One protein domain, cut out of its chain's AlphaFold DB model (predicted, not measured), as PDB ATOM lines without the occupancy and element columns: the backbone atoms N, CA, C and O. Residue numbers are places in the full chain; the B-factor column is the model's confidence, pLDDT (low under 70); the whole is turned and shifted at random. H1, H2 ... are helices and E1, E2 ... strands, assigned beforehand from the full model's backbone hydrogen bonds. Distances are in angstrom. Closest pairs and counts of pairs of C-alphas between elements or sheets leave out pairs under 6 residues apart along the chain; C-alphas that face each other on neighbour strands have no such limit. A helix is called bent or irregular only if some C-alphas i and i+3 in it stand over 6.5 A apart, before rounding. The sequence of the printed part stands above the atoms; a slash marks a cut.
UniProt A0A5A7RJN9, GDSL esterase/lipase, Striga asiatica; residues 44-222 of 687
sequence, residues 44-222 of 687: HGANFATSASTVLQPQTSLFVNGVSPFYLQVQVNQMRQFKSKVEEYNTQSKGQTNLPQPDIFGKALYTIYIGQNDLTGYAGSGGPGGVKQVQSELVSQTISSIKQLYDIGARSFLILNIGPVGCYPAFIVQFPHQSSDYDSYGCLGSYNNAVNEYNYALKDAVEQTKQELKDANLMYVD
ATOM      1  N   HIS A  44      48.695  14.582  28.766       80.31
ATOM      2  CA  HIS A  44      49.265  15.736  29.461       80.31
ATOM      3  C   HIS A  44      48.819  17.091  28.891       80.31
ATOM      4  O   HIS A  44      49.330  18.123  29.314       80.31
ATOM      5  N   GLY A  45      47.859  17.103  27.962       81.56
ATOM      6  CA  GLY A  45      47.312  18.326  27.377       81.56
ATOM      7  C   GLY A  45      47.260  18.298  25.852       81.56
ATOM      8  O   GLY A  45      47.718  17.361  25.203       81.56
ATOM      9  N   ALA A  46      46.678  19.350  25.286       86.56
ATOM     10  CA  ALA A  46      46.573  19.575  23.852       86.56
ATOM     11  C   ALA A  46      46.868  21.048  23.550       86.56
ATOM     12  O   ALA A  46      46.551  21.922  24.356       86.56
ATOM     13  N   ASN A  47      47.468  21.318  22.390       86.94
ATOM     14  CA  ASN A  47      47.700  22.674  21.903       86.94
ATOM     15  C   ASN A  47      46.774  22.945  20.712       86.94
ATOM     16  O   ASN A  47      46.869  22.259  19.696       86.94
ATOM     17  N   PHE A  48      45.896  23.939  20.854       89.94
ATOM     18  CA  PHE A  48      44.981  24.393  19.800       89.94
ATOM     19  C   PHE A  48      45.438  25.704  19.143       89.94
ATOM     20  O   PHE A  48      44.773  26.201  18.239       89.94
ATOM     21  N   ALA A  49      46.566  26.277  19.579       86.81
ATOM     22  CA  ALA A  49      47.089  27.508  19.011       86.81
ATOM     23  C   ALA A  49      47.521  27.290  17.557       86.81
ATOM     24  O   ALA A  49      48.201  26.316  17.223       86.81
ATOM     25  N   THR A  50      47.169  28.240  16.695       89.62
ATOM     26  CA  THR A  50      47.579  28.239  15.289       89.62
ATOM     27  C   THR A  50      48.331  29.518  14.959       89.62
ATOM     28  O   THR A  50      47.942  30.594  15.419       89.62
ATOM     29  N   SER A  51      49.362  29.424  14.117       88.50
ATOM     30  CA  SER A  51      50.046  30.613  13.588       88.50
ATOM     31  C   SER A  51      49.048  31.569  12.929       88.50
ATOM     32  O   SER A  51      48.043  31.119  12.382       88.50
ATOM     33  N   ALA A  52      49.308  32.876  13.016       91.88
ATOM     34  CA  ALA A  52      48.457  33.943  12.480       91.88
ATOM     35  C   ALA A  52      46.983  33.922  12.948       91.88
ATOM     36  O   ALA A  52      46.103  34.447  12.264       91.88
ATOM     37  N   SER A  53      46.690  33.299  14.096       95.56
ATOM     38  CA  SER A  53      45.344  33.280  14.675       95.56
ATOM     39  C   SER A  53      44.949  34.628  15.263       95.56
ATOM     40  O   SER A  53      45.755  35.289  15.923       95.56
ATOM     41  N   THR A  54      43.691  34.990  15.058       97.00
ATOM     42  CA  THR A  54      43.049  36.183  15.600       97.00
ATOM     43  C   THR A  54      42.042  35.825  16.692       97.00
ATOM     44  O   THR A  54      41.560  34.693  16.778       97.00
ATOM     45  N   VAL A  55      41.693  36.791  17.536       98.00
ATOM     46  CA  VAL A  55      40.516  36.686  18.409       98.00
ATOM     47  C   VAL A  55      39.245  36.813  17.577       98.00
ATOM     48  O   VAL A  55      38.296  36.058  17.797       98.00
ATOM     49  N   LEU A  56      39.231  37.739  16.613       96.44
ATOM     50  CA  LEU A  56      38.073  37.999  15.761       96.44
ATOM     51  C   LEU A  56      38.014  37.068  14.553       96.44
ATOM     52  O   LEU A  56      39.025  36.547  14.080       96.44
ATOM     53  N   GLN A  57      36.803  36.885  14.031       95.06
ATOM     54  CA  GLN A  57      36.564  36.055  12.858       95.06
ATOM     55  C   GLN A  57      37.160  36.700  11.590       95.06
ATOM     56  O   GLN A  57      36.776  37.822  11.238       95.06
ATOM     57  N   PRO A  58      38.026  35.991  10.842       92.31
ATOM     58  CA  PRO A  58      38.607  36.510   9.612       92.31
ATOM     59  C   PRO A  58      37.577  36.596   8.481       92.31
ATOM     60  O   PRO A  58      36.774  35.681   8.276       92.31
ATOM     61  N   GLN A  59      37.656  37.680   7.706       90.00
ATOM     62  CA  GLN A  59      36.777  37.955   6.557       90.00
ATOM     63  C   GLN A  59      37.409  37.572   5.207       90.00
ATOM     64  O   GLN A  59      36.728  37.461   4.191       90.00
ATOM     65  N   THR A  60      38.719  37.337   5.178       87.81
ATOM     66  CA  THR A  60      39.471  36.961   3.975       87.81
ATOM     67  C   THR A  60      40.191  35.636   4.175       87.81
ATOM     68  O   THR A  60      40.296  35.121   5.287       87.81
ATOM     69  N   SER A  61      40.680  35.071   3.077       87.06
ATOM     70  CA  SER A  61      41.463  33.840   3.098       87.06
ATOM     71  C   SER A  61      42.870  34.065   3.668       87.06
ATOM     72  O   SER A  61      43.466  35.125   3.451       87.06
ATOM     73  N   LEU A  62      43.439  33.025   4.294       87.94
ATOM     74  CA  LEU A  62      44.856  32.952   4.686       87.94
ATOM     75  C   LEU A  62      45.781  33.333   3.529       87.94
ATOM     76  O   LEU A  62      46.808  33.976   3.722       87.94
ATOM     77  N   PHE A  63      45.394  32.971   2.310       87.94
ATOM     78  CA  PHE A  63      46.197  33.208   1.119       87.94
ATOM     79  C   PHE A  63      46.101  34.645   0.582       87.94
ATOM     80  O   PHE A  63      46.790  34.973  -0.379       87.94
ATOM     81  N   VAL A  64      45.256  35.492   1.182       87.50
ATOM     82  CA  VAL A  64      45.084  36.901   0.796       87.50
ATOM     83  C   VAL A  64      45.835  37.832   1.739       87.50
ATOM     84  O   VAL A  64      46.587  38.682   1.275       87.50
ATOM     85  N   ASN A  65      45.659  37.681   3.053       86.25
ATOM     86  CA  ASN A  65      46.274  38.579   4.039       86.25
ATOM     87  C   ASN A  65      47.053  37.860   5.149       86.25
ATOM     88  O   ASN A  65      47.447  38.496   6.122       86.25
ATOM     89  N   GLY A  66      47.272  36.550   5.029       87.56
ATOM     90  CA  GLY A  66      48.050  35.785   6.000       87.56
ATOM     91  C   GLY A  66      47.308  35.425   7.287       87.56
ATOM     92  O   GLY A  66      47.915  34.786   8.137       87.56
ATOM     93  N   VAL A  67      46.023  35.770   7.447       90.81
ATOM     94  CA  VAL A  67      45.264  35.467   8.674       90.81
ATOM     95  C   VAL A  67      44.732  34.033   8.667       90.81
ATOM     96  O   VAL A  67      44.133  33.568   7.698       90.81
ATOM     97  N   SER A  68      44.927  33.325   9.777       92.75
ATOM     98  CA  SER A  68      44.485  31.938   9.928       92.75
ATOM     99  C   SER A  68      42.960  31.818  10.019       92.75
ATOM    100  O   SER A  68      42.331  32.582  10.752       92.75
ATOM    101  N   PRO A  69      42.340  30.806   9.375       91.44
ATOM    102  CA  PRO A  69      40.920  30.507   9.564       91.44
ATOM    103  C   PRO A  69      40.610  29.942  10.964       91.44
ATOM    104  O   PRO A  69      39.445  29.844  11.345       91.44
ATOM    105  N   PHE A  70      41.630  29.577  11.746       93.38
ATOM    106  CA  PHE A  70      41.504  29.018  13.093       93.38
ATOM    107  C   PHE A  70      41.603  30.106  14.169       93.38
ATOM    108  O   PHE A  70      42.512  30.113  15.005       93.38
ATOM    109  N   TYR A  71      40.671  31.055  14.129       95.62
ATOM    110  CA  TYR A  71      40.537  32.107  15.141       95.62
ATOM    111  C   TYR A  71      40.061  31.539  16.494       95.62
ATOM    112  O   TYR A  71      39.664  30.372  16.578       95.62
ATOM    113  N   LEU A  72      40.087  32.342  17.561       96.62
ATOM    114  CA  LEU A  72      39.871  31.879  18.942       96.62
ATOM    115  C   LEU A  72      38.620  31.001  19.126       96.62
ATOM    116  O   LEU A  72      38.689  29.954  19.769       96.62
ATOM    117  N   GLN A  73      37.485  31.366  18.524       94.56
ATOM    118  CA  GLN A  73      36.257  30.574  18.660       94.56
ATOM    119  C   GLN A  73      36.385  29.176  18.033       94.56
ATOM    120  O   GLN A  73      35.809  28.216  18.547       94.56
ATOM    121  N   VAL A  74      37.149  29.028  16.946       93.44
ATOM    122  CA  VAL A  74      37.428  27.711  16.351       93.44
ATOM    123  C   VAL A  74      38.254  26.865  17.316       93.44
ATOM    124  O   VAL A  74      37.928  25.699  17.510       93.44
ATOM    125  N   GLN A  75      39.241  27.449  17.996       94.44
ATOM    126  CA  GLN A  75      40.046  26.742  19.001       94.44
ATOM    127  C   GLN A  75      39.196  26.294  20.202       94.44
ATOM    128  O   GLN A  75      39.319  25.162  20.670       94.44
ATOM    129  N   VAL A  76      38.251  27.130  20.655       94.81
ATOM    130  CA  VAL A  76      37.261  26.748  21.681       94.81
ATOM    131  C   VAL A  76      36.391  25.581  21.199       94.81
ATOM    132  O   VAL A  76      36.143  24.638  21.951       94.81
ATOM    133  N   ASN A  77      35.957  25.593  19.938       90.94
ATOM    134  CA  ASN A  77      35.177  24.495  19.362       90.94
ATOM    135  C   ASN A  77      35.994  23.199  19.239       90.94
ATOM    136  O   ASN A  77      35.473  22.122  19.526       90.94
ATOM    137  N   GLN A  78      37.277  23.291  18.886       89.50
ATOM    138  CA  GLN A  78      38.191  22.148  18.873       89.50
ATOM    139  C   GLN A  78      38.376  21.566  20.280       89.50
ATOM    140  O   GLN A  78      38.338  20.348  20.449       89.50
ATOM    141  N   MET A  79      38.464  22.411  21.312       91.06
ATOM    142  CA  MET A  79      38.494  21.971  22.710       91.06
ATOM    143  C   MET A  79      37.201  21.239  23.117       91.06
ATOM    144  O   MET A  79      37.254  20.195  23.771       91.06
ATOM    145  N   ARG A  80      36.028  21.737  22.693       89.69
ATOM    146  CA  ARG A  80      34.729  21.065  22.907       89.69
ATOM    147  C   ARG A  80      34.685  19.693  22.240       89.69
ATOM    148  O   ARG A  80      34.274  18.713  22.860       89.69
ATOM    149  N   GLN A  81      35.137  19.617  20.992       85.06
ATOM    150  CA  GLN A  81      35.204  18.367  20.242       85.06
ATOM    151  C   GLN A  81      36.181  17.380  20.893       85.06
ATOM    152  O   GLN A  81      35.862  16.200  21.024       85.06
ATOM    153  N   PHE A  82      37.346  17.856  21.336       86.62
ATOM    154  CA  PHE A  82      38.320  17.046  22.060       86.62
ATOM    155  C   PHE A  82      37.708  16.457  23.333       86.62
ATOM    156  O   PHE A  82      37.793  15.248  23.539       86.62
ATOM    157  N   LYS A  83      36.998  17.268  24.129       88.44
ATOM    158  CA  LYS A  83      36.265  16.790  25.308       88.44
ATOM    159  C   LYS A  83      35.249  15.701  24.967       88.44
ATOM    160  O   LYS A  83      35.285  14.636  25.578       88.44
ATOM    161  N   SER A  84      34.406  15.930  23.962       85.19
ATOM    162  CA  SER A  84      33.410  14.943  23.530       85.19
ATOM    163  C   SER A  84      34.054  13.616  23.104       85.19
ATOM    164  O   SER A  84      33.579  12.557  23.507       85.19
ATOM    165  N   LYS A  85      35.179  13.656  22.373       81.25
ATOM    166  CA  LYS A  85      35.935  12.449  21.989       81.25
ATOM    167  C   LYS A  85      36.520  11.717  23.200       81.25
ATOM    168  O   LYS A  85      36.491  10.489  23.239       81.25
ATOM    169  N   VAL A  86      37.041  12.452  24.185       85.19
ATOM    170  CA  VAL A  86      37.553  11.874  25.438       85.19
ATOM    171  C   VAL A  86      36.438  11.164  26.202       85.19
ATOM    172  O   VAL A  86      36.620  10.024  26.626       85.19
ATOM    173  N   GLU A  87      35.281  11.802  26.362       85.81
ATOM    174  CA  GLU A  87      34.129  11.217  27.056       85.81
ATOM    175  C   GLU A  87      33.621   9.968  26.336       85.81
ATOM    176  O   GLU A  87      33.477   8.910  26.950       85.81
ATOM    177  N   GLU A  88      33.431  10.054  25.021       80.31
ATOM    178  CA  GLU A  88      32.971   8.935  24.208       80.31
ATOM    179  C   GLU A  88      33.907   7.725  24.323       80.31
ATOM    180  O   GLU A  88      33.462   6.616  24.633       80.31
ATOM    181  N   TYR A  89      35.211   7.924  24.126       78.81
ATOM    182  CA  TYR A  89      36.165   6.821  24.134       78.81
ATOM    183  C   TYR A  89      36.246   6.145  25.509       78.81
ATOM    184  O   TYR A  89      36.318   4.918  25.589       78.81
ATOM    185  N   ASN A  90      36.170   6.921  26.596       77.88
ATOM    186  CA  ASN A  90      36.148   6.373  27.954       77.88
ATOM    187  C   ASN A  90      34.876   5.549  28.243       77.88
ATOM    188  O   ASN A  90      34.928   4.628  29.056       77.88
ATOM    189  N   THR A  91      33.751   5.815  27.568       75.44
ATOM    190  CA  THR A  91      32.549   4.964  27.687       75.44
ATOM    191  C   THR A  91      32.644   3.663  26.885       75.44
ATOM    192  O   THR A  91      32.071   2.651  27.291       75.44
ATOM    193  N   GLN A  92      33.365   3.666  25.759       68.50
ATOM    194  CA  GLN A  92      33.396   2.547  24.809       68.50
ATOM    195  C   GLN A  92      34.582   1.587  25.011       68.50
ATOM    196  O   GLN A  92      34.471   0.404  24.676       68.50
ATOM    197  N   SER A  93      35.698   2.053  25.578       63.34
ATOM    198  CA  SER A  93      36.968   1.315  25.604       63.34
ATOM    199  C   SER A  93      37.464   1.043  27.028       63.34
ATOM    200  O   SER A  93      37.597   1.952  27.836       63.34
ATOM    201  N   LYS A  94      37.815  -0.219  27.328       56.94
ATOM    202  CA  LYS A  94      38.393  -0.656  28.623       56.94
ATOM    203  C   LYS A  94      39.934  -0.778  28.616       56.94
ATOM    204  O   LYS A  94      40.491  -1.474  29.462       56.94
ATOM    205  N   GLY A  95      40.621  -0.175  27.639       62.16
ATOM    206  CA  GLY A  95      42.072  -0.319  27.413       62.16
ATOM    207  C   GLY A  95      42.897   0.941  27.707       62.16
ATOM    208  O   GLY A  95      42.345   1.994  28.011       62.16
ATOM    209  N   GLN A  96      44.229   0.837  27.595       63.91
ATOM    210  CA  GLN A  96      45.127   2.001  27.615       63.91
ATOM    211  C   GLN A  96      44.869   2.891  26.394       63.91
ATOM    212  O   GLN A  96      44.798   2.396  25.272       63.91
ATOM    213  N   THR A  97      44.750   4.197  26.621       72.88
ATOM    214  CA  THR A  97      44.464   5.193  25.582       72.88
ATOM    215  C   THR A  97      45.499   6.319  25.663       72.88
ATOM    216  O   THR A  97      46.080   6.570  26.723       72.88
ATOM    217  N   ASN A  98      45.720   7.010  24.545       77.38
ATOM    218  CA  ASN A  98      46.499   8.253  24.501       77.38
ATOM    219  C   ASN A  98      45.632   9.491  24.800       77.38
ATOM    220  O   ASN A  98      46.052  10.622  24.559       77.38
ATOM    221  N   LEU A  99      44.408   9.280  25.289       83.44
ATOM    222  CA  LEU A  99      43.479  10.322  25.695       83.44
ATOM    223  C   LEU A  99      43.504  10.455  27.226       83.44
ATOM    224  O   LEU A  99      43.713   9.464  27.932       83.44
ATOM    225  N   PRO A 100      43.300  11.663  27.769       86.62
ATOM    226  CA  PRO A 100      43.240  11.848  29.211       86.62
ATOM    227  C   PRO A 100      41.949  11.262  29.810       86.62
ATOM    228  O   PRO A 100      41.006  10.899  29.102       86.62
ATOM    229  N   GLN A 101      41.899  11.179  31.139       86.69
ATOM    230  CA  GLN A 101      40.660  10.870  31.855       86.69
ATOM    231  C   GLN A 101      39.701  12.076  31.818       86.69
ATOM    232  O   GLN A 101      40.175  13.215  31.803       86.69
ATOM    233  N   PRO A 102      38.368  11.876  31.813       88.75
ATOM    234  CA  PRO A 102      37.413  12.979  31.664       88.75
ATOM    235  C   PRO A 102      37.481  14.045  32.771       88.75
ATOM    236  O   PRO A 102      37.138  15.200  32.537       88.75
ATOM    237  N   ASP A 103      37.951  13.702  33.973       89.50
ATOM    238  CA  ASP A 103      38.095  14.649  35.084       89.50
ATOM    239  C   ASP A 103      39.218  15.683  34.866       89.50
ATOM    240  O   ASP A 103      39.274  16.684  35.585       89.50
ATOM    241  N   ILE A 104      40.080  15.488  33.856       90.12
ATOM    242  CA  ILE A 104      41.176  16.412  33.544       90.12
ATOM    243  C   ILE A 104      40.678  17.816  33.198       90.12
ATOM    244  O   ILE A 104      41.373  18.785  33.481       90.12
ATOM    245  N   PHE A 105      39.480  17.960  32.617       92.62
ATOM    246  CA  PHE A 105      38.993  19.261  32.142       92.62
ATOM    247  C   PHE A 105      38.775  20.257  33.291       92.62
ATOM    248  O   PHE A 105      38.956  21.452  33.100       92.62
ATOM    249  N   GLY A 106      38.488  19.770  34.505       93.62
ATOM    250  CA  GLY A 106      38.433  20.599  35.717       93.62
ATOM    251  C   GLY A 106      39.784  20.832  36.396       93.62
ATOM    252  O   GLY A 106      39.878  21.674  37.284       93.62
ATOM    253  N   LYS A 107      40.825  20.090  36.005       91.31
ATOM    254  CA  LYS A 107      42.151  20.087  36.647       91.31
ATOM    255  C   LYS A 107      43.255  20.687  35.775       91.31
ATOM    256  O   LYS A 107      44.323  21.006  36.287       91.31
ATOM    257  N   ALA A 108      43.025  20.809  34.472       92.06
ATOM    258  CA  ALA A 108      43.987  21.345  33.524       92.06
ATOM    259  C   ALA A 108      44.164  22.864  33.677       92.06
ATOM    260  O   ALA A 108      43.246  23.581  34.083       92.06
ATOM    261  N   LEU A 109      45.350  23.342  33.294       91.31
ATOM    262  CA  LEU A 109      45.642  24.760  33.115       91.31
ATOM    263  C   LEU A 109      45.341  25.170  31.670       91.31
ATOM    264  O   LEU A 109      45.919  24.622  30.732       91.31
ATOM    265  N   TYR A 110      44.458  26.148  31.500       94.88
ATOM    266  CA  TYR A 110      44.072  26.701  30.206       94.88
ATOM    267  C   TYR A 110      44.847  27.993  29.956       94.88
ATOM    268  O   TYR A 110      44.540  29.028  30.545       94.88
ATOM    269  N   THR A 111      45.851  27.930  29.086       93.38
ATOM    270  CA  THR A 111      46.674  29.091  28.728       93.38
ATOM    271  C   THR A 111      46.107  29.796  27.502       93.38
ATOM    272  O   THR A 111      45.943  29.177  26.453       93.38
ATOM    273  N   ILE A 112      45.829  31.094  27.626       95.88
ATOM    274  CA  ILE A 112      45.295  31.943  26.560       95.88
ATOM    275  C   ILE A 112      46.294  33.072  26.308       95.88
ATOM    276  O   ILE A 112      46.460  33.964  27.139       95.88
ATOM    277  N   TYR A 113      46.951  33.023  25.148       95.12
ATOM    278  CA  TYR A 113      47.825  34.079  24.642       95.12
ATOM    279  C   TYR A 113      47.503  34.327  23.167       95.12
ATOM    280  O   TYR A 113      47.939  33.587  22.285       95.12
ATOM    281  N   ILE A 114      46.643  35.310  22.910       96.81
ATOM    282  CA  ILE A 114      46.079  35.598  21.587       96.81
ATOM    283  C   ILE A 114      45.620  37.059  21.524       96.81
ATOM    284  O   ILE A 114      45.321  37.656  22.556       96.81
ATOM    285  N   GLY A 115      45.569  37.635  20.321       96.12
ATOM    286  CA  GLY A 115      45.152  39.023  20.085       96.12
ATOM    287  C   GLY A 115      46.226  39.893  19.436       96.12
ATOM    288  O   GLY A 115      45.900  40.921  18.854       96.12
ATOM    289  N   GLN A 116      47.500  39.474  19.459       96.06
ATOM    290  CA  GLN A 116      48.579  40.231  18.812       96.06
ATOM    291  C   GLN A 116      48.291  40.452  17.322       96.06
ATOM    292  O   GLN A 116      48.409  41.580  16.859       96.06
ATOM    293  N   ASN A 117      47.884  39.405  16.593       95.94
ATOM    294  CA  ASN A 117      47.625  39.495  15.152       95.94
ATOM    295  C   ASN A 117      46.480  40.465  14.828       95.94
ATOM    296  O   ASN A 117      46.582  41.207  13.852       95.94
ATOM    297  N   ASP A 118      45.429  40.507  15.659       96.19
ATOM    298  CA  ASP A 118      44.355  41.495  15.547       96.19
ATOM    299  C   ASP A 118      44.929  42.908  15.719       96.19
ATOM    300  O   ASP A 118      44.829  43.738  14.815       96.19
ATOM    301  N   LEU A 119      45.604  43.163  16.844       95.69
ATOM    302  CA  LEU A 119      46.156  44.479  17.166       95.69
ATOM    303  C   LEU A 119      47.120  44.966  16.082       95.69
ATOM    304  O   LEU A 119      47.017  46.109  15.647       95.69
ATOM    305  N   THR A 120      48.021  44.108  15.602       94.56
ATOM    306  CA  THR A 120      49.009  44.476  14.582       94.56
ATOM    307  C   THR A 120      48.382  44.665  13.206       94.56
ATOM    308  O   THR A 120      48.836  45.520  12.449       94.56
ATOM    309  N   GLY A 121      47.316  43.925  12.886       93.31
ATOM    310  CA  GLY A 121      46.551  44.115  11.654       93.31
ATOM    311  C   GLY A 121      45.883  45.491  11.611       93.31
ATOM    312  O   GLY A 121      46.093  46.252  10.666       93.31
ATOM    313  N   TYR A 122      45.152  45.852  12.671       94.12
ATOM    314  CA  TYR A 122      44.512  47.167  12.779       94.12
ATOM    315  C   TYR A 122      45.526  48.308  12.938       94.12
ATOM    316  O   TYR A 122      45.303  49.405  12.419       94.12
ATOM    317  N   ALA A 123      46.656  48.052  13.601       93.94
ATOM    318  CA  ALA A 123      47.772  48.987  13.681       93.94
ATOM    319  C   ALA A 123      48.391  49.266  12.303       93.94
ATOM    320  O   ALA A 123      48.655  50.420  11.975       93.94
ATOM    321  N   GLY A 124      48.567  48.239  11.469       90.75
ATOM    322  CA  GLY A 124      49.106  48.393  10.119       90.75
ATOM    323  C   GLY A 124      48.222  49.255   9.212       90.75
ATOM    324  O   GLY A 124      48.739  50.065   8.446       90.75
ATOM    325  N   SER A 125      46.894  49.134   9.320       88.19
ATOM    326  CA  SER A 125      45.952  49.905   8.492       88.19
ATOM    327  C   SER A 125      45.568  51.275   9.062       88.19
ATOM    328  O   SER A 125      45.227  52.174   8.298       88.19
ATOM    329  N   GLY A 126      45.565  51.433  10.390       92.38
ATOM    330  CA  GLY A 126      45.008  52.604  11.083       92.38
ATOM    331  C   GLY A 126      45.938  53.253  12.110       92.38
ATOM    332  O   GLY A 126      45.499  54.121  12.869       92.38
ATOM    333  N   GLY A 127      47.201  52.822  12.181       94.88
ATOM    334  CA  GLY A 127      48.147  53.235  13.214       94.88
ATOM    335  C   GLY A 127      47.661  52.891  14.631       94.88
ATOM    336  O   GLY A 127      46.777  52.047  14.810       94.88
ATOM    337  N   PRO A 128      48.147  53.593  15.667       95.06
ATOM    338  CA  PRO A 128      47.699  53.384  17.048       95.06
ATOM    339  C   PRO A 128      46.183  53.577  17.238       95.06
ATOM    340  O   PRO A 128      45.583  52.987  18.135       95.06
ATOM    341  N   GLY A 129      45.539  54.381  16.384       94.50
ATOM    342  CA  GLY A 129      44.089  54.587  16.399       94.50
ATOM    343  C   GLY A 129      43.291  53.340  16.009       94.50
ATOM    344  O   GLY A 129      42.227  53.110  16.580       94.50
ATOM    345  N   GLY A 130      43.812  52.507  15.102       93.88
ATOM    346  CA  GLY A 130      43.171  51.247  14.711       93.88
ATOM    347  C   GLY A 130      43.065  50.259  15.874       93.88
ATOM    348  O   GLY A 130      42.017  49.652  16.076       93.88
ATOM    349  N   VAL A 131      44.104  50.170  16.709       92.88
ATOM    350  CA  VAL A 131      44.087  49.354  17.937       92.88
ATOM    351  C   VAL A 131      42.950  49.782  18.871       92.88
ATOM    352  O   VAL A 131      42.182  48.948  19.349       92.88
ATOM    353  N   LYS A 132      42.785  51.094  19.079       90.38
ATOM    354  CA  LYS A 132      41.726  51.638  19.945       90.38
ATOM    355  C   LYS A 132      40.319  51.346  19.424       90.38
ATOM    356  O   LYS A 132      39.399  51.216  20.225       90.38
ATOM    357  N   GLN A 133      40.141  51.251  18.106       92.44
ATOM    358  CA  GLN A 133      38.838  50.963  17.496       92.44
ATOM    359  C   GLN A 133      38.357  49.541  17.795       92.44
ATOM    360  O   GLN A 133      37.161  49.338  17.981       92.44
ATOM    361  N   VAL A 134      39.275  48.574  17.864       94.69
ATOM    362  CA  VAL A 134      38.938  47.147  17.976       94.69
ATOM    363  C   VAL A 134      39.032  46.605  19.413       94.69
ATOM    364  O   VAL A 134      38.506  45.535  19.717       94.69
ATOM    365  N   GLN A 135      39.663  47.345  20.333       95.06
ATOM    366  CA  GLN A 135      39.985  46.866  21.685       95.06
ATOM    367  C   GLN A 135      38.791  46.275  22.457       95.06
ATOM    368  O   GLN A 135      38.926  45.240  23.107       95.06
ATOM    369  N   SER A 136      37.616  46.911  22.388       96.50
ATOM    370  CA  SER A 136      36.442  46.509  23.170       96.50
ATOM    371  C   SER A 136      35.874  45.183  22.677       96.50
ATOM    372  O   SER A 136      35.508  44.328  23.484       96.50
ATOM    373  N   GLU A 137      35.848  44.992  21.359       97.62
ATOM    374  CA  GLU A 137      35.407  43.755  20.722       97.62
ATOM    375  C   GLU A 137      36.365  42.601  21.046       97.62
ATOM    376  O   GLU A 137      35.914  41.527  21.448       97.62
ATOM    377  N   LEU A 138      37.683  42.842  20.981       97.62
ATOM    378  CA  LEU A 138      38.706  41.846  21.331       97.62
ATOM    379  C   LEU A 138      38.597  41.376  22.782       97.62
ATOM    380  O   LEU A 138      38.601  40.170  23.047       97.62
ATOM    381  N   VAL A 139      38.482  42.316  23.725       98.50
ATOM    382  CA  VAL A 139      38.335  41.987  25.149       98.50
ATOM    383  C   VAL A 139      37.041  41.208  25.373       98.50
ATOM    384  O   VAL A 139      37.072  40.133  25.973       98.50
ATOM    385  N   SER A 140      35.918  41.698  24.837       98.38
ATOM    386  CA  SER A 140      34.614  41.041  24.966       98.38
ATOM    387  C   SER A 140      34.647  39.598  24.459       98.38
ATOM    388  O   SER A 140      34.231  38.676  25.168       98.38
ATOM    389  N   GLN A 141      35.215  39.367  23.271       98.31
ATOM    390  CA  GLN A 141      35.256  38.028  22.691       98.31
ATOM    391  C   GLN A 141      36.254  37.094  23.395       98.31
ATOM    392  O   GLN A 141      36.002  35.889  23.514       98.31
ATOM    393  N   THR A 142      37.346  37.633  23.939       98.50
ATOM    394  CA  THR A 142      38.268  36.867  24.792       98.50
ATOM    395  C   THR A 142      37.567  36.395  26.070       98.50
ATOM    396  O   THR A 142      37.608  35.207  26.392       98.50
ATOM    397  N   ILE A 143      36.844  37.284  26.762       98.50
ATOM    398  CA  ILE A 143      36.074  36.932  27.966       98.50
ATOM    399  C   ILE A 143      34.941  35.948  27.649       98.50
ATOM    400  O   ILE A 143      34.743  34.979  28.384       98.50
ATOM    401  N   SER A 144      34.227  36.144  26.537       98.50
ATOM    402  CA  SER A 144      33.214  35.199  26.047       98.50
ATOM    403  C   SER A 144      33.799  33.795  25.868       98.50
ATOM    404  O   SER A 144      33.223  32.811  26.334       98.50
ATOM    405  N   SER A 145      34.987  33.692  25.269       98.31
ATOM    406  CA  SER A 145      35.685  32.416  25.069       98.31
ATOM    407  C   SER A 145      36.090  31.758  26.396       98.31
ATOM    408  O   SER A 145      35.927  30.548  26.551       98.31
ATOM    409  N   ILE A 146      36.540  32.539  27.387       98.44
ATOM    410  CA  ILE A 146      36.834  32.047  28.748       98.44
ATOM    411  C   ILE A 146      35.575  31.470  29.402       98.44
ATOM    412  O   ILE A 146      35.613  30.352  29.918       98.44
ATOM    413  N   LYS A 147      34.445  32.185  29.334       98.38
ATOM    414  CA  LYS A 147      33.155  31.716  29.869       98.38
ATOM    415  C   LYS A 147      32.700  30.425  29.183       98.38
ATOM    416  O   LYS A 147      32.347  29.462  29.852       98.38
ATOM    417  N   GLN A 148      32.839  30.342  27.862       98.12
ATOM    418  CA  GLN A 148      32.526  29.132  27.100       98.12
ATOM    419  C   GLN A 148      33.402  27.922  27.455       98.12
ATOM    420  O   GLN A 148      32.926  26.788  27.358       98.12
ATOM    421  N   LEU A 149      34.675  28.135  27.805       98.06
ATOM    422  CA  LEU A 149      35.569  27.085  28.305       98.06
ATOM    423  C   LEU A 149      35.191  26.678  29.737       98.06
ATOM    424  O   LEU A 149      35.184  25.491  30.071       98.06
ATOM    425  N   TYR A 150      34.837  27.651  30.572       97.81
ATOM    426  CA  TYR A 150      34.345  27.425  31.927       97.81
ATOM    427  C   TYR A 150      33.064  26.570  31.944       97.81
ATOM    428  O   TYR A 150      32.976  25.613  32.722       97.81
ATOM    429  N   ASP A 151      32.129  26.835  31.025       96.75
ATOM    430  CA  ASP A 151      30.878  26.079  30.865       96.75
ATOM    431  C   ASP A 151      31.116  24.600  30.525       96.75
ATOM    432  O   ASP A 151      30.318  23.732  30.877       96.75
ATOM    433  N   ILE A 152      32.241  24.286  29.872       94.25
ATOM    434  CA  ILE A 152      32.636  22.905  29.563       94.25
ATOM    435  C   ILE A 152      33.599  22.311  30.598       94.25
ATOM    436  O   ILE A 152      34.155  21.235  30.370       94.25
ATOM    437  N   GLY A 153      33.746  22.950  31.758       95.44
ATOM    438  CA  GLY A 153      34.426  22.398  32.928       95.44
ATOM    439  C   GLY A 153      35.797  22.990  33.230       95.44
ATOM    440  O   GLY A 153      36.359  22.613  34.249       95.44
ATOM    441  N   ALA A 154      36.325  23.917  32.423       96.94
ATOM    442  CA  ALA A 154      37.607  24.560  32.718       96.94
ATOM    443  C   ALA A 154      37.541  25.356  34.032       96.94
ATOM    444  O   ALA A 154      36.541  26.026  34.309       96.94
ATOM    445  N   ARG A 155      38.592  25.278  34.858       96.75
ATOM    446  CA  ARG A 155      38.637  25.954  36.170       96.75
ATOM    447  C   ARG A 155      39.898  26.758  36.439       96.75
ATOM    448  O   ARG A 155      39.823  27.694  37.222       96.75
ATOM    449  N   SER A 156      41.020  26.456  35.796       95.88
ATOM    450  CA  SER A 156      42.265  27.212  35.973       95.88
ATOM    451  C   SER A 156      42.675  27.858  34.660       95.88
ATOM    452  O   SER A 156      42.940  27.152  33.690       95.88
ATOM    453  N   PHE A 157      42.744  29.186  34.631       96.12
ATOM    454  CA  PHE A 157      43.063  29.963  33.436       96.12
ATOM    455  C   PHE A 157      44.314  30.806  33.653       96.12
ATOM    456  O   PHE A 157      44.427  31.506  34.660       96.12
ATOM    457  N   LEU A 158      45.220  30.773  32.679       93.12
ATOM    458  CA  LEU A 158      46.375  31.656  32.577       93.12
ATOM    459  C   LEU A 158      46.180  32.576  31.369       93.12
ATOM    460  O   LEU A 158      46.267  32.124  30.229       93.12
ATOM    461  N   ILE A 159      45.889  33.851  31.613       95.81
ATOM    462  CA  ILE A 159      45.617  34.852  30.580       95.81
ATOM    463  C   ILE A 159      46.849  35.742  30.442       95.81
ATOM    464  O   ILE A 159      47.171  36.494  31.362       95.81
ATOM    465  N   LEU A 160      47.535  35.659  29.304       94.06
ATOM    466  CA  LEU A 160      48.722  36.460  29.014       94.06
ATOM    467  C   LEU A 160      48.312  37.711  28.237       94.06
ATOM    468  O   LEU A 160      47.626  37.620  27.218       94.06
ATOM    469  N   ASN A 161      48.740  38.878  28.714       95.25
ATOM    470  CA  ASN A 161      48.564  40.132  27.986       95.25
ATOM    471  C   ASN A 161      49.542  40.235  26.794       95.25
ATOM    472  O   ASN A 161      50.465  39.431  26.662       95.25
ATOM    473  N   ILE A 162      49.321  41.187  25.886       96.88
ATOM    474  CA  ILE A 162      50.086  41.277  24.634       96.88
ATOM    475  C   ILE A 162      51.393  42.032  24.846       96.88
ATOM    476  O   ILE A 162      51.402  43.065  25.507       96.88
ATOM    477  N   GLY A 163      52.481  41.532  24.253       95.25
ATOM    478  CA  GLY A 163      53.804  42.157  24.293       95.25
ATOM    479  C   GLY A 163      53.891  43.545  23.632       95.25
ATOM    480  O   GLY A 163      52.986  43.954  22.905       95.25
ATOM    481  N   PRO A 164      55.002  44.274  23.836       96.88
ATOM    482  CA  PRO A 164      55.224  45.609  23.280       96.88
ATOM    483  C   PRO A 164      55.524  45.542  21.777       96.88
ATOM    484  O   PRO A 164      56.680  45.561  21.354       96.88
ATOM    485  N   VAL A 165      54.480  45.459  20.950       96.88
ATOM    486  CA  VAL A 165      54.614  45.300  19.489       96.88
ATOM    487  C   VAL A 165      55.420  46.425  18.831       96.88
ATOM    488  O   VAL A 165      56.063  46.200  17.812       96.88
ATOM    489  N   GLY A 166      55.449  47.622  19.425       97.44
ATOM    490  CA  GLY A 166      56.264  48.744  18.960       97.44
ATOM    491  C   GLY A 166      57.771  48.529  19.127       97.44
ATOM    492  O   GLY A 166      58.548  49.291  18.567       97.44
ATOM    493  N   CYS A 167      58.203  47.505  19.867       97.94
ATOM    494  CA  CYS A 167      59.606  47.100  19.962       97.94
ATOM    495  C   CYS A 167      59.996  46.012  18.947       97.94
ATOM    496  O   CYS A 167      61.166  45.638  18.863       97.94
ATOM    497  N   TYR A 168      59.046  45.454  18.193       97.94
ATOM    498  CA  TYR A 168      59.339  44.332  17.305       97.94
ATOM    499  C   TYR A 168      59.969  44.856  16.008       97.94
ATOM    500  O   TYR A 168      59.366  45.724  15.369       97.94
ATOM    501  N   PRO A 169      61.135  44.337  15.573       97.31
ATOM    502  CA  PRO A 169      61.849  44.870  14.409       97.31
ATOM    503  C   PRO A 169      60.979  44.962  13.147       97.31
ATOM    504  O   PRO A 169      61.048  45.945  12.412       97.31
ATOM    505  N   ALA A 170      60.112  43.969  12.918       95.69
ATOM    506  CA  ALA A 170      59.210  43.959  11.773       95.69
ATOM    507  C   ALA A 170      58.226  45.134  11.797       95.69
ATOM    508  O   ALA A 170      58.018  45.783  10.775       95.69
ATOM    509  N   PHE A 171      57.647  45.435  12.960       96.38
ATOM    510  CA  PHE A 171      56.653  46.495  13.105       96.38
ATOM    511  C   PHE A 171      57.280  47.881  13.182       96.38
ATOM    512  O   PHE A 171      56.700  48.820  12.646       96.38
ATOM    513  N   ILE A 172      58.496  48.004  13.721       95.81
ATOM    514  CA  ILE A 172      59.273  49.244  13.625       95.81
ATOM    515  C   ILE A 172      59.506  49.617  12.153       95.81
ATOM    516  O   ILE A 172      59.356  50.774  11.775       95.81
ATOM    517  N   VAL A 173      59.834  48.639  11.302       94.38
ATOM    518  CA  VAL A 173      60.068  48.877   9.867       94.38
ATOM    519  C   VAL A 173      58.768  49.122   9.091       94.38
ATOM    520  O   VAL A 173      58.762  49.925   8.160       94.38
ATOM    521  N   GLN A 174      57.683  48.419   9.425       93.62
ATOM    522  CA  GLN A 174      56.466  48.395   8.604       93.62
ATOM    523  C   GLN A 174      55.414  49.433   8.998       93.62
ATOM    524  O   GLN A 174      54.676  49.907   8.135       93.62
ATOM    525  N   PHE A 175      55.284  49.759  10.285       95.50
ATOM    526  CA  PHE A 175      54.208  50.634  10.729       95.50
ATOM    527  C   PHE A 175      54.457  52.090  10.330       95.50
ATOM    528  O   PHE A 175      55.587  52.573  10.413       95.50
ATOM    529  N   PRO A 176      53.409  52.833   9.939       92.56
ATOM    530  CA  PRO A 176      53.540  54.255   9.669       92.56
ATOM    531  C   PRO A 176      53.836  55.009  10.972       92.56
ATOM    532  O   PRO A 176      53.038  54.994  11.909       92.56
ATOM    533  N   HIS A 177      54.977  55.690  11.042       94.25
ATOM    534  CA  HIS A 177      55.391  56.455  12.219       94.25
ATOM    535  C   HIS A 177      56.260  57.660  11.824       94.25
ATOM    536  O   HIS A 177      56.612  57.844  10.658       94.25
ATOM    537  N   GLN A 178      56.572  58.509  12.802       93.88
ATOM    538  CA  GLN A 178      57.487  59.647  12.665       93.88
ATOM    539  C   GLN A 178      58.686  59.446  13.591       93.88
ATOM    540  O   GLN A 178      58.597  58.708  14.569       93.88
ATOM    541  N   SER A 179      59.800  60.138  13.339       93.38
ATOM    542  CA  SER A 179      61.010  60.017  14.169       93.38
ATOM    543  C   SER A 179      60.790  60.389  15.641       93.38
ATOM    544  O   SER A 179      61.499  59.896  16.510       93.38
ATOM    545  N   SER A 180      59.792  61.225  15.936       95.94
ATOM    546  CA  SER A 180      59.400  61.589  17.300       95.94
ATOM    547  C   SER A 180      58.655  60.485  18.060       95.94
ATOM    548  O   SER A 180      58.384  60.667  19.241       95.94
ATOM    549  N   ASP A 181      58.259  59.397  17.394       97.19
ATOM    550  CA  ASP A 181      57.542  58.276  18.020       97.19
ATOM    551  C   ASP A 181      58.485  57.281  18.711       97.19
ATOM    552  O   ASP A 181      58.049  56.457  19.514       97.19
ATOM    553  N   TYR A 182      59.783  57.353  18.415       97.38
ATOM    554  CA  TYR A 182      60.778  56.519  19.070       97.38
ATOM    555  C   TYR A 182      60.966  56.930  20.531       97.38
ATOM    556  O   TYR A 182      61.208  58.100  20.837       97.38
ATOM    557  N   ASP A 183      60.902  55.954  21.433       95.19
ATOM    558  CA  ASP A 183      61.383  56.114  22.800       95.19
ATOM    559  C   ASP A 183      62.923  56.066  22.863       95.19
ATOM    560  O   ASP A 183      63.618  55.867  21.862       95.19
ATOM    561  N   SER A 184      63.489  56.245  24.060       94.38
ATOM    562  CA  SER A 184      64.944  56.223  24.272       94.38
ATOM    563  C   SER A 184      65.609  54.874  23.973       94.38
ATOM    564  O   SER A 184      66.835  54.807  23.940       94.38
ATOM    565  N   TYR A 185      64.824  53.813  23.772       93.81
ATOM    566  CA  TYR A 185      65.280  52.454  23.486       93.81
ATOM    567  C   TYR A 185      65.043  52.056  22.020       93.81
ATOM    568  O   TYR A 185      65.377  50.941  21.620       93.81
ATOM    569  N   GLY A 186      64.498  52.965  21.204       93.56
ATOM    570  CA  GLY A 186      64.225  52.721  19.791       93.56
ATOM    571  C   GLY A 186      62.938  51.937  19.526       93.56
ATOM    572  O   GLY A 186      62.789  51.396  18.432       93.56
ATOM    573  N   CYS A 187      62.006  51.881  20.481       97.12
ATOM    574  CA  CYS A 187      60.669  51.332  20.263       97.12
ATOM    575  C   CYS A 187      59.660  52.423  19.876       97.12
ATOM    576  O   CYS A 187      59.786  53.572  20.294       97.12
ATOM    577  N   LEU A 188      58.608  52.054  19.142       97.88
ATOM    578  CA  LEU A 188      57.490  52.939  18.807       97.88
ATOM    579  C   LEU A 188      56.551  53.127  20.013       97.88
ATOM    580  O   LEU A 188      55.732  52.257  20.338       97.88
ATOM    581  N   GLY A 189      56.665  54.275  20.681       97.44
ATOM    582  CA  GLY A 189      55.958  54.582  21.922       97.44
ATOM    583  C   GLY A 189      54.441  54.656  21.754       97.44
ATOM    584  O   GLY A 189      53.704  54.109  22.575       97.44
ATOM    585  N   SER A 190      53.947  55.276  20.679       97.50
ATOM    586  CA  SER A 190      52.505  55.415  20.436       97.50
ATOM    587  C   SER A 190      51.793  54.067  20.263       97.50
ATOM    588  O   SER A 190      50.695  53.876  20.791       97.50
ATOM    589  N   TYR A 191      52.438  53.107  19.598       97.69
ATOM    590  CA  TYR A 191      51.922  51.751  19.407       97.69
ATOM    591  C   TYR A 191      51.952  50.950  20.710       97.69
ATOM    592  O   TYR A 191      50.957  50.317  21.064       97.69
ATOM    593  N   ASN A 192      53.050  51.032  21.463       97.62
ATOM    594  CA  ASN A 192      53.157  50.408  22.783       97.62
ATOM    595  C   ASN A 192      52.107  50.952  23.766       97.62
ATOM    596  O   ASN A 192      51.502  50.183  24.511       97.62
ATOM    597  N   ASN A 193      51.815  52.254  23.720       97.50
ATOM    598  CA  ASN A 193      50.746  52.859  24.517       97.50
ATOM    599  C   ASN A 193      49.364  52.312  24.139       97.50
ATOM    600  O   ASN A 193      48.584  51.976  25.026       97.50
ATOM    601  N   ALA A 194      49.071  52.166  22.845       97.50
ATOM    602  CA  ALA A 194      47.800  51.597  22.397       97.50
ATOM    603  C   ALA A 194      47.637  50.124  22.821       97.50
ATOM    604  O   ALA A 194      46.553  49.724  23.245       97.50
ATOM    605  N   VAL A 195      48.711  49.326  22.776       97.62
ATOM    606  CA  VAL A 195      48.695  47.951  23.306       97.62
ATOM    607  C   VAL A 195      48.503  47.934  24.824       97.62
ATOM    608  O   VAL A 195      47.746  47.107  25.327       97.62
ATOM    609  N   ASN A 196      49.116  48.860  25.561       96.81
ATOM    610  CA  ASN A 196      48.898  48.972  27.004       96.81
ATOM    611  C   ASN A 196      47.457  49.343  27.358       96.81
ATOM    612  O   ASN A 196      46.906  48.761  28.286       96.81
ATOM    613  N   GLU A 197      46.825  50.256  26.616       96.94
ATOM    614  CA  GLU A 197      45.398  50.569  26.788       96.94
ATOM    615  C   GLU A 197      44.530  49.308  26.644       96.94
ATOM    616  O   GLU A 197      43.701  49.029  27.514       96.94
ATOM    617  N   TYR A 198      44.792  48.486  25.621       97.81
ATOM    618  CA  TYR A 198      44.154  47.175  25.476       97.81
ATOM    619  C   TYR A 198      44.465  46.240  26.660       97.81
ATOM    620  O   TYR A 198      43.556  45.617  27.211       97.81
ATOM    621  N   ASN A 199      45.729  46.148  27.088       97.88
ATOM    622  CA  ASN A 199      46.145  45.274  28.186       97.88
ATOM    623  C   ASN A 199      45.483  45.657  29.521       97.88
ATOM    624  O   ASN A 199      45.139  44.755  30.292       97.88
ATOM    625  N   TYR A 200      45.272  46.954  29.783       97.25
ATOM    626  CA  TYR A 200      44.514  47.443  30.939       97.25
ATOM    627  C   TYR A 200      43.040  47.045  30.848       97.25
ATOM    628  O   TYR A 200      42.508  46.479  31.801       97.25
ATOM    629  N   ALA A 201      42.406  47.245  29.689       98.00
ATOM    630  CA  ALA A 201      41.018  46.839  29.477       98.00
ATOM    631  C   ALA A 201      40.825  45.320  29.651       98.00
ATOM    632  O   ALA A 201      39.859  44.881  30.277       98.00
ATOM    633  N   LEU A 202      41.767  44.508  29.155       98.06
ATOM    634  CA  LEU A 202      41.759  43.058  29.353       98.06
ATOM    635  C   LEU A 202      41.904  42.690  30.835       98.06
ATOM    636  O   LEU A 202      41.186  41.816  31.316       98.06
ATOM    637  N   LYS A 203      42.805  43.356  31.568       97.88
ATOM    638  CA  LYS A 203      43.013  43.118  33.004       97.88
ATOM    639  C   LYS A 203      41.746  43.386  33.807       97.88
ATOM    640  O   LYS A 203      41.325  42.524  34.578       97.88
ATOM    641  N   ASP A 204      41.121  44.539  33.589       97.69
ATOM    642  CA  ASP A 204      39.890  44.923  34.281       97.69
ATOM    643  C   ASP A 204      38.760  43.926  33.995       97.69
ATOM    644  O   ASP A 204      38.055  43.496  34.910       97.69
ATOM    645  N   ALA A 205      38.623  43.489  32.741       98.50
ATOM    646  CA  ALA A 205      37.618  42.507  32.349       98.50
ATOM    647  C   ALA A 205      37.876  41.112  32.952       98.50
ATOM    648  O   ALA A 205      36.931  40.417  33.340       98.50
ATOM    649  N   VAL A 206      39.142  40.695  33.078       97.31
ATOM    650  CA  VAL A 206      39.521  39.443  33.756       97.31
ATOM    651  C   VAL A 206      39.200  39.512  35.253       97.31
ATOM    652  O   VAL A 206      38.626  38.561  35.784       97.31
ATOM    653  N   GLU A 207      39.493  40.627  35.929       95.81
ATOM    654  CA  GLU A 207      39.167  40.806  37.354       95.81
ATOM    655  C   GLU A 207      37.654  40.841  37.609       95.81
ATOM    656  O   GLU A 207      37.177  40.240  38.572       95.81
ATOM    657  N   GLN A 208      36.872  41.466  36.725       97.38
ATOM    658  CA  GLN A 208      35.406  41.395  36.781       97.38
ATOM    659  C   GLN A 208      34.913  39.955  36.596       97.38
ATOM    660  O   GLN A 208      34.136  39.447  37.403       97.38
ATOM    661  N   THR A 209      35.432  39.250  35.587       97.44
ATOM    662  CA  THR A 209      35.053  37.856  35.304       97.44
ATOM    663  C   THR A 209      35.406  36.924  36.464       97.44
ATOM    664  O   THR A 209      34.655  36.004  36.772       97.44
ATOM    665  N   LYS A 210      36.508  37.177  37.174       94.38
ATOM    666  CA  LYS A 210      36.895  36.429  38.377       94.38
ATOM    667  C   LYS A 210      35.880  36.568  39.518       94.38
ATOM    668  O   LYS A 210      35.694  35.629  40.284       94.38
ATOM    669  N   GLN A 211      35.204  37.713  39.634       94.44
ATOM    670  CA  GLN A 211      34.129  37.904  40.618       94.44
ATOM    671  C   GLN A 211      32.848  37.151  40.230       94.44
ATOM    672  O   GLN A 211      32.091  36.724  41.108       94.44
ATOM    673  N   GLU A 212      32.618  36.970  38.926       96.44
ATOM    674  CA  GLU A 212      31.494  36.205  38.380       96.44
ATOM    675  C   GLU A 212      31.716  34.687  38.506       96.44
ATOM    676  O   GLU A 212      30.824  33.963  38.954       96.44
ATOM    677  N   LEU A 213      32.912  34.200  38.160       96.44
ATOM    678  CA  LEU A 213      33.266  32.776  38.111       96.44
ATOM    679  C   LEU A 213      33.914  32.310  39.427       96.44
ATOM    680  O   LEU A 213      35.115  32.054  39.495       96.44
ATOM    681  N   LYS A 214      33.113  32.221  40.495       90.19
ATOM    682  CA  LYS A 214      33.599  32.021  41.880       90.19
ATOM    683  C   LYS A 214      34.335  30.702  42.149       90.19
ATOM    684  O   LYS A 214      35.084  30.626  43.120       90.19
ATOM    685  N   ASP A 215      34.098  29.667  41.355       94.00
ATOM    686  CA  ASP A 215      34.768  28.362  41.431       94.00
ATOM    687  C   ASP A 215      35.932  28.233  40.431       94.00
ATOM    688  O   ASP A 215      36.544  27.168  40.354       94.00
ATOM    689  N   ALA A 216      36.272  29.297  39.690       95.56
ATOM    690  CA  ALA A 216      37.402  29.333  38.769       95.56
ATOM    691  C   ALA A 216      38.546  30.224  39.285       95.56
ATOM    692  O   ALA A 216      38.344  31.270  39.898       95.56
ATOM    693  N   ASN A 217      39.777  29.823  38.982       94.31
ATOM    694  CA  ASN A 217      40.980  30.614  39.195       94.31
ATOM    695  C   ASN A 217      41.408  31.265  37.873       94.31
ATOM    696  O   ASN A 217      41.888  30.583  36.966       94.31
ATOM    697  N   LEU A 218      41.233  32.583  37.766       94.75
ATOM    698  CA  LEU A 218      41.675  33.381  36.622       94.75
ATOM    699  C   LEU A 218      42.950  34.138  37.006       94.75
ATOM    700  O   LEU A 218      42.932  34.996  37.892       94.75
ATOM    701  N   MET A 219      44.053  33.811  36.334       91.81
ATOM    702  CA  MET A 219      45.369  34.406  36.555       91.81
ATOM    703  C   MET A 219      45.741  35.284  35.362       91.81
ATOM    704  O   MET A 219      46.022  34.775  34.280       91.81
ATOM    705  N   TYR A 220      45.754  36.601  35.566       92.94
ATOM    706  CA  TYR A 220      46.292  37.556  34.599       92.94
ATOM    707  C   TYR A 220      47.818  37.628  34.726       92.94
ATOM    708  O   TYR A 220      48.338  37.812  35.829       92.94
ATOM    709  N   VAL A 221      48.531  37.507  33.606       89.50
ATOM    710  CA  VAL A 221      49.997  37.540  33.539       89.50
ATOM    711  C   VAL A 221      50.459  38.719  32.698       89.50
ATOM    712  O   VAL A 221      50.120  38.832  31.517       89.50
ATOM    713  N   ASP A 222      51.299  39.552  33.308       87.19
ATOM    714  CA  ASP A 222      51.922  40.699  32.658       87.19
ATOM    715  C   ASP A 222      53.159  40.290  31.844       87.19
ATOM    716  O   ASP A 222      54.308  40.411  32.265       87.19
TER     717      ASP A 222
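AT A GLANCE: This is residues 44 to 222 of the 687 residues of the protein "GDSL esterase/lipase" of Striga asiatica (UniProt A0A5A7RJN9). Two long helices, H4b and H6, lie side by side over one face of a small sheet of three parallel strands, with no named helix on the opposite face. H2 begins beside H4b and runs out past one end of this slab to the free tip at residues 91 to 96, while H4a folds back on H4b toward the other end, where H5 and the long link after it lie. The 179 printed residues hold six named helices and three strands in the order H1 H2 H3 E1 H4 E2 H5 H6 E3; the sheet's order is E1 E2 E3, and the class is mostly helix. The whole is elongated, 66 by 40 by 26 A, and only just compact, close to loose, with a radius of gyration of the C-alphas of 18.6 A.

IN THESE COORDINATES: Start at His 44 and find H1, residues 62 to 65, its C-alpha 62 at (44.856, 32.952, 4.686). H2, residues 72 to 92, runs 30.6 A; H3 is residues 102 to 106 and E1 residues 109 to 112. H4, residues 116 to 151, was assigned as one helix by its hydrogen bonds but is bent, with C-alphas 125 and 128 9.4 A apart: H4a is residues 116 to 125, 14.4 A, and H4b residues 128 to 151, 34.9 A. H4b is irregular, C-alphas 133 and 136 being 7.6 A apart. Then come E2, residues 156 to 160, H5, residues 169 to 174, and H6, residues 189 to 212, 34.7 A. E3, residues 217 to 221, ends at C-alpha 221, (49.997, 37.540, 33.539).

HOW THE PARTS SIT: Look between E1 and E2 for N 110 and O 156, 2.8 A, and between E2 and E3 for N 159 and O 219, 2.8 A, both within hydrogen-bond range. E1, H4, E2 and E2, H5 H6, E3 are strand-helix-strand units, parallel neighbour strands with helices between, each with a right-handed crossover. H4b and H6 are on the same face, making two layers, at heights over the sheet of 9.6 A and 9.8 A. They touch, closest at the C-alphas of Pro 128 and Tyr 191, 5.1 A, at a shallow tilt of 25 degrees, the same way. H2 touches H4b with residues 72 to 76 alone, closest at the C-alphas of Gln 73 and Ser 145, 6.7 A. H2 touches H3 at the C-alphas of Glu 87 and Pro 102, their closest, 5.9 A. H4a touches H4b, closest at the C-alphas of Tyr 122 and Gly 130, 4.7 A, at a shallow tilt of 24 degrees, opposite ways. H5 is close to H4a but not clearly touching, with the C-alphas of Gly 124 and Gln 174 closest at 7.5 A; H1 touches no helix. Every O i to N i+4 pair is within hydrogen-bond range in H2, H4a, H5 and H6, against 17 of 20 in H4b and 0 of 1 in H3, where 1 of 2 O i to N i+3 pairs is; H1 is too short for an O i to N i+4 pair.

THE WHOLE: The C-alphas farthest apart are those of Lys 94 and Ser 180, 66.7 A. The printed part has no cut, and the link from H5 to H6, 14 residues, is long. Mean pLDDT of the printed part is 92.4; look for values under 70 at residues 92 to 96.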